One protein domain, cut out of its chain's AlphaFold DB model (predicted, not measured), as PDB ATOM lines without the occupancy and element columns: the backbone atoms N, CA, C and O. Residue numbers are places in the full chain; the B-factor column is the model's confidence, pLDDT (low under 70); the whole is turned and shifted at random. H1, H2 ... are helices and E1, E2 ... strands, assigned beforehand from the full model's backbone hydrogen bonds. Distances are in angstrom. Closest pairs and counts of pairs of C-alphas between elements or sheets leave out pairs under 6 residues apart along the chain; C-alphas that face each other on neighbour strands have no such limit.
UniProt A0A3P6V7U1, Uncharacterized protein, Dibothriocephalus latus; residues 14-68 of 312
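This is residues 14 to 68 of the 312 residues of an uncharacterized protein of Dibothriocephalus latus (UniProt A0A3P6V7U1). A small three-stranded sheet makes one end of a rod, and helix H1 runs away from it toward the other, where residues 63 to 68 stick out. The printed part has 55 residues with three named strands, then one named helix: mixed class. The antiparallel sheet, E1 - E2 - E3, is a meander, each strand the antiparallel neighbour of the one before. The whole printed part is loose, with a radius of gyration of the C-alphas of 13.4 A, and spans 47 by 21 by 11 A.

Find C-alpha 14 at (149.169, 118.627, 203.058), where E1, residues 14 to 18, begins. E2 is residues 31 to 35, E3 41 to 44. H1, residues 51 to 66, runs 22.7 A to C-alpha 66 at (146.337, 144.559, 172.955).

In hairpin E1 and E2, find N 32 and O 17, 2.8 A apart; in hairpin E2 and E3, N 33 and O 42, 2.8 A. H1 is not on the sheet; the closest C-alphas of E3 and H1, Ala 44 and Ala 51, are 7.3 A apart. Every O i to N i+4 pair in H1 is within hydrogen-bond range.

The farthest C-alphas, Ala 37 and Gln 68, are 48.3 A apart. The printed part has no cut; the link E1 to E2 is long. Residues 64 to 68 have pLDDT under 70.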
ATOM      1  N   SER A  14     150.215 119.040 202.108       76.75
ATOM      2  CA  SER A  14     149.169 118.627 203.058       76.75
ATOM      3  C   SER A  14     147.855 119.351 202.787       76.75
ATOM      4  O   SER A  14     146.800 118.734 202.908       76.75
ATOM      5  N   SER A  15     147.918 120.617 202.377       79.75
ATOM      6  CA  SER A  15     146.752 121.461 202.121       79.75
ATOM      7  C   SER A  15     147.017 122.468 201.001       79.75
ATOM      8  O   SER A  15     148.165 122.765 200.657       79.75
ATOM      9  N   ALA A  16     145.928 122.968 200.419       85.62
ATOM     10  CA  ALA A  16     145.920 124.177 199.610       85.62
ATOM     11  C   ALA A  16     144.640 124.959 199.902       85.62
ATOM     12  O   ALA A  16     143.550 124.385 199.832       85.62
ATOM     13  N   SER A  17     144.767 126.239 200.231       87.31
ATOM     14  CA  SER A  17     143.635 127.092 200.601       87.31
ATOM     15  C   SER A  17     143.814 128.523 200.105       87.31
ATOM     16  O   SER A  17     144.929 128.989 199.876       87.31
ATOM     17  N   VAL A  18     142.697 129.225 199.929       86.19
ATOM     18  CA  VAL A  18     142.691 130.686 199.807       86.19
ATOM     19  C   VAL A  18     142.775 131.261 201.221       86.19
ATOM     20  O   VAL A  18     142.113 130.752 202.125       86.19
ATOM     21  N   THR A  19     143.587 132.295 201.419       88.44
ATOM     22  CA  THR A  19     143.704 133.009 202.696       88.44
ATOM     23  C   THR A  19     143.369 134.482 202.521       88.44
ATOM     24  O   THR A  19     143.517 135.048 201.432       88.44
ATOM     25  N   GLU A  20     142.920 135.113 203.604       84.81
ATOM     26  CA  GLU A  20     142.775 136.565 203.645       84.81
ATOM     27  C   GLU A  20     144.128 137.229 203.364       84.81
ATOM     28  O   GLU A  20     145.173 136.772 203.829       84.81
ATOM     29  N   ASN A  21     144.112 138.298 202.567       87.81
ATOM     30  CA  ASN A  21     145.308 139.048 202.170       87.81
ATOM     31  C   ASN A  21     146.371 138.229 201.409       87.81
ATOM     32  O   ASN A  21     147.536 138.633 201.348       87.81
ATOM     33  N   ALA A  22     145.991 137.105 200.787       92.69
ATOM     34  CA  ALA A  22     146.908 136.341 199.950       92.69
ATOM     35  C   ALA A  22     147.518 137.223 198.836       92.69
ATOM     36  O   ALA A  22     146.794 137.975 198.170       92.69
ATOM     37  N   PRO A  23     148.836 137.114 198.569       95.56
ATOM     38  CA  PRO A  23     149.472 137.843 197.482       95.56
ATOM     39  C   PRO A  23     148.795 137.503 196.154       95.56
ATOM     40  O   PRO A  23     148.509 136.340 195.859       95.56
ATOM     41  N   LYS A  24     148.561 138.517 195.324       95.19
ATOM     42  CA  LYS A  24     147.875 138.350 194.040       95.19
ATOM     43  C   LYS A  24     148.856 138.028 192.908       95.19
ATOM     44  O   LYS A  24     150.057 138.294 192.972       95.19
ATOM     45  N   CYS A  25     148.331 137.400 191.868       94.31
ATOM     46  CA  CYS A  25     148.906 137.373 190.525       94.31
ATOM     47  C   CYS A  25     147.815 137.781 189.528       94.31
ATOM     48  O   CYS A  25     146.712 138.126 189.949       94.31
ATOM     49  N   TYR A  26     148.097 137.716 188.226       91.88
ATOM     50  CA  TYR A  26     147.096 138.006 187.195       91.88
ATOM     51  C   TYR A  26     145.829 137.140 187.335       91.88
ATOM     52  O   TYR A  26     144.726 137.614 187.114       91.88
ATOM     53  N   HIS A  27     145.967 135.889 187.789       93.25
ATOM     54  CA  HIS A  27     144.854 134.942 187.972       93.25
ATOM     55  C   HIS A  27     144.146 135.057 189.333       93.25
ATOM     56  O   HIS A  27     143.528 134.093 189.793       93.25
ATOM     57  N   GLY A  28     144.275 136.201 190.008       94.44
ATOM     58  CA  GLY A  28     143.672 136.474 191.313       94.44
ATOM     59  C   GLY A  28     144.556 136.119 192.519       94.44
ATOM     60  O   GLY A  28     145.782 135.974 192.383       94.44
ATOM     61  N   PRO A  29     143.952 136.000 193.719       96.19
ATOM     62  CA  PRO A  29     144.646 135.598 194.943       96.19
ATOM     63  C   PRO A  29     145.344 134.243 194.786       96.19
ATOM     64  O   PRO A  29     144.774 133.289 194.247       96.19
ATOM     65  N   LYS A  30     146.596 134.150 195.239       95.94
ATOM     66  CA  LYS A  30     147.350 132.891 195.247       95.94
ATOM     67  C   LYS A  30     146.812 131.940 196.315       95.94
ATOM     68  O   LYS A  30     146.290 132.375 197.336       95.94
ATOM     69  N   LEU A  31     146.999 130.643 196.093       94.50
ATOM     70  CA  LEU A  31     146.726 129.624 197.103       94.50
ATOM     71  C   LEU A  31     147.932 129.495 198.036       94.50
ATOM     72  O   LEU A  31     149.077 129.511 197.572       94.50
ATOM     73  N   LEU A  32     147.664 129.346 199.330       94.38
ATOM     74  CA  LEU A  32     148.634 128.953 200.342       94.38
ATOM     75  C   LEU A  32     148.775 127.432 200.327       94.38
ATOM     76  O   LEU A  32     147.791 126.714 200.485       94.38
ATOM     77  N   PHE A  33     149.997 126.950 200.153       91.56
ATOM     78  CA  PHE A  33     150.350 125.538 200.183       91.56
ATOM     79  C   PHE A  33     151.192 125.251 201.414       91.56
ATOM     80  O   PHE A  33     152.202 125.921 201.621       91.56
ATOM     81  N   GLU A  34     150.839 124.215 202.169       90.81
ATOM     82  CA  GLU A  34     151.680 123.677 203.240       90.81
ATOM     83  C   GLU A  34     152.333 122.370 202.777       90.81
ATOM     84  O   GLU A  34     151.659 121.453 202.301       90.81
ATOM     85  N   GLU A  35     153.656 122.265 202.883       88.19
ATOM     86  CA  GLU A  35     154.374 121.025 202.582       88.19
ATOM     87  C   GLU A  35     154.241 120.005 203.726       88.19
ATOM     88  O   GLU A  35     154.425 120.326 204.899       88.19
ATOM     89  N   LYS A  36     153.986 118.730 203.393       85.00
ATOM     90  CA  LYS A  36     153.742 117.681 204.402       85.00
ATOM     91  C   LYS A  36     154.905 117.466 205.369       85.00
ATOM     92  O   LYS A  36     154.662 117.190 206.540       85.00
ATOM     93  N   ALA A  37     156.134 117.496 204.856       86.62
ATOM     94  CA  ALA A  37     157.328 117.102 205.601       86.62
ATOM     95  C   ALA A  37     157.922 118.260 206.403       86.62
ATOM     96  O   ALA A  37     158.245 118.098 207.573       86.62
ATOM     97  N   THR A  38     158.062 119.419 205.764       88.06
ATOM     98  CA  THR A  38     158.748 120.581 206.336       88.06
ATOM     99  C   THR A  38     157.794 121.540 207.037       88.06
ATOM    100  O   THR A  38     158.251 122.395 207.787       88.06
ATOM    101  N   LYS A  39     156.482 121.429 206.768       90.50
ATOM    102  CA  LYS A  39     155.457 122.395 207.187       90.50
ATOM    103  C   LYS A  39     155.688 123.813 206.664       90.50
ATOM    104  O   LYS A  39     155.021 124.746 207.097       90.50
ATOM    105  N   ILE A  40     156.579 123.970 205.685       91.44
ATOM    106  CA  ILE A  40     156.824 125.247 205.029       91.44
ATOM    107  C   ILE A  40     155.572 125.648 204.257       91.44
ATOM    108  O   ILE A  40     154.992 124.857 203.506       91.44
ATOM    109  N   GLN A  41     155.191 126.905 204.444       93.06
ATOM    110  CA  GLN A  41     154.071 127.525 203.767       93.06
ATOM    111  C   GLN A  41     154.563 128.377 202.598       93.06
ATOM    112  O   GLN A  41     155.474 129.190 202.740       93.06
ATOM    113  N   THR A  42     153.967 128.188 201.422       93.50
ATOM    114  CA  THR A  42     154.323 128.934 200.206       93.50
ATOM    115  C   THR A  42     153.085 129.352 199.434       93.50
ATOM    116  O   THR A  42     152.100 128.621 199.378       93.50
ATOM    117  N   TYR A  43     153.141 130.521 198.795       94.44
ATOM    118  CA  TYR A  43     152.073 130.987 197.916       94.44
ATOM    119  C   TYR A  43     152.378 130.665 196.455       94.44
ATOM    120  O   TYR A  43     153.418 131.070 195.927       94.44
ATOM    121  N   ALA A  44     151.438 130.020 195.765       93.62
ATOM    122  CA  ALA A  44     151.534 129.768 194.328       93.62
ATOM    123  C   ALA A  44     150.234 130.110 193.587       93.62
ATOM    124  O   ALA A  44     149.162 130.232 194.177       93.62
ATOM    125  N   CYS A  45     150.348 130.323 192.273       93.38
ATOM    126  CA  CYS A  45     149.209 130.671 191.426       93.38
ATOM    127  C   CYS A  45     148.121 129.587 191.496       93.38
ATOM    128  O   CYS A  45     148.423 128.398 191.408       93.38
ATOM    129  N   ALA A  46     146.861 130.014 191.622       91.81
ATOM    130  CA  ALA A  46     145.714 129.114 191.639       91.81
ATOM    131  C   ALA A  46     145.462 128.485 190.257       91.81
ATOM    132  O   ALA A  46     145.212 127.292 190.168       91.81
ATOM    133  N   GLY A  47     145.582 129.258 189.170       87.12
ATOM    134  CA  GLY A  47     145.313 128.772 187.809       87.12
ATOM    135  C   GLY A  47     146.455 127.960 187.182       87.12
ATOM    136  O   GLY A  47     146.224 127.139 186.296       87.12
ATOM    137  N   PHE A  48     147.697 128.151 187.644       86.75
ATOM    138  CA  PHE A  48     148.887 127.578 187.011       86.75
ATOM    139  C   PHE A  48     149.843 126.961 188.021       86.75
ATOM    140  O   PHE A  48     150.309 127.603 188.957       86.75
ATOM    141  N   ARG A  49     150.249 125.719 187.750       80.56
ATOM    142  CA  ARG A  49     151.120 124.944 188.642       80.56
ATOM    143  C   ARG A  49     152.543 125.477 188.788       80.56
ATOM    144  O   ARG A  49     153.227 125.116 189.738       80.56
ATOM    145  N   THR A  50     153.033 126.241 187.811       85.25
ATOM    146  CA  THR A  50     154.402 126.773 187.833       85.25
ATOM    147  C   THR A  50     154.383 128.282 187.661       85.25
ATOM    148  O   THR A  50     153.605 128.820 186.870       85.25
ATOM    149  N   ALA A  51     155.301 128.968 188.345       87.81
ATOM    150  CA  ALA A  51     155.468 130.412 188.201       87.81
ATOM    151  C   ALA A  51     155.796 130.813 186.751       87.81
ATOM    152  O   ALA A  51     155.347 131.854 186.285       87.81
ATOM    153  N   ARG A  52     156.531 129.965 186.013       87.50
ATOM    154  CA  ARG A  52     156.827 130.190 184.591       87.50
ATOM    155  C   ARG A  52     155.564 130.156 183.729       87.50
ATOM    156  O   ARG A  52     155.416 131.022 182.881       87.50
ATOM    157  N   ALA A  53     154.684 129.174 183.932       84.56
ATOM    158  CA  ALA A  53     153.436 129.084 183.176       84.56
ATOM    159  C   ALA A  53     152.498 130.256 183.503       84.56
ATOM    160  O   ALA A  53     151.969 130.863 182.586       84.56
ATOM    161  N   CYS A  54     152.393 130.634 184.783       89.38
ATOM    162  CA  CYS A  54     151.647 131.819 185.215       89.38
ATOM    163  C   CYS A  54     152.131 133.102 184.510       89.38
ATOM    164  O   CYS A  54     151.322 133.835 183.948       89.38
ATOM    165  N   ARG A  55     153.453 133.348 184.480       88.62
ATOM    166  CA  ARG A  55     154.029 134.519 183.794       88.62
ATOM    167  C   ARG A  55     153.763 134.514 182.291       88.62
ATOM    168  O   ARG A  55     153.278 135.508 181.773       88.62
ATOM    169  N   LYS A  56     154.009 133.384 181.619       85.75
ATOM    170  CA  LYS A  56     153.745 133.246 180.178       85.75
ATOM    171  C   LYS A  56     152.287 133.519 179.825       85.75
ATOM    172  O   LYS A  56     152.016 134.175 178.830       85.75
ATOM    173  N   ASP A  57     151.363 133.007 180.632       83.62
ATOM    174  CA  ASP A  57     149.938 133.233 180.413       83.62
ATOM    175  C   ASP A  57     149.545 134.694 180.670       83.62
ATOM    176  O   ASP A  57     148.782 135.266 179.903       83.62
ATOM    177  N   THR A  58     150.145 135.339 181.675       85.56
ATOM    178  CA  THR A  58     149.958 136.779 181.930       85.56
ATOM    179  C   THR A  58     150.431 137.617 180.741       85.56
ATOM    180  O   THR A  58     149.713 138.504 180.285       85.56
ATOM    181  N   GLU A  59     151.619 137.322 180.209       85.00
ATOM    182  CA  GLU A  59     152.169 137.976 179.016       85.00
ATOM    183  C   GLU A  59     151.251 137.764 177.802       85.00
ATOM    184  O   GLU A  59     150.926 138.720 177.100       85.00
ATOM    185  N   ALA A  60     150.774 136.532 177.590       78.94
ATOM    186  CA  ALA A  60     149.870 136.196 176.495       78.94
ATOM    187  C   ALA A  60     148.511 136.901 176.618       78.94
ATOM    188  O   ALA A  60     148.043 137.469 175.637       78.94
ATOM    189  N   CYS A  61     147.903 136.916 177.807       77.00
ATOM    190  CA  CYS A  61     146.639 137.607 178.060       77.00
ATOM    191  C   CYS A  61     146.783 139.121 177.882       77.00
ATOM    192  O   CYS A  61     145.940 139.744 177.246       77.00
ATOM    193  N   THR A  62     147.879 139.704 178.372       74.06
ATOM    194  CA  THR A  62     148.153 141.138 178.198       74.06
ATOM    195  C   THR A  62     148.335 141.473 176.716       74.06
ATOM    196  O   THR A  62     147.770 142.444 176.225       74.06
ATOM    197  N   ALA A  63     149.062 140.638 175.968       70.62
ATOM    198  CA  ALA A  63     149.203 140.789 174.522       70.62
ATOM    199  C   ALA A  63     147.876 140.577 173.774       70.62
ATOM    200  O   ALA A  63     147.650 141.224 172.755       70.62
ATOM    201  N   TYR A  64     147.003 139.696 174.265       65.44
ATOM    202  CA  TYR A  64     145.670 139.467 173.713       65.44
ATOM    203  C   TYR A  64     144.778 140.690 173.876       65.44
ATOM    204  O   TYR A  64     144.174 141.131 172.909       65.44
ATOM    205  N   SER A  65     144.752 141.287 175.068       59.41
ATOM    206  CA  SER A  65     144.034 142.541 175.313       59.41
ATOM    207  C   SER A  65     144.523 143.692 174.422       59.41
ATOM    208  O   SER A  65     143.786 144.650 174.218       59.41
ATOM    209  N   LEU A  66     145.745 143.595 173.886       54.75
ATOM    210  CA  LEU A  66     146.337 144.559 172.955       54.75
ATOM    211  C   LEU A  66     146.141 144.194 171.471       54.75
ATOM    212  O   LEU A  66     146.387 145.034 170.606       54.75
ATOM    213  N   LYS A  67     145.724 142.963 171.146       55.62
ATOM    214  CA  LYS A  67     145.478 142.503 169.773       55.62
ATOM    215  C   LYS A  67     143.979 142.540 169.465       55.62
ATOM    216  O   LYS A  67     143.150 142.211 170.303       55.62
ATOM    217  N   GLN A  68     143.641 142.957 168.245       56.03
ATOM    218  CA  GLN A  68     142.267 142.960 167.735       56.03
ATOM    219  C   GLN A  68     141.593 141.585 167.873       56.03
ATOM    220  O   GLN A  68     142.259 140.549 167.859       56.03
TER     221      GLN A  68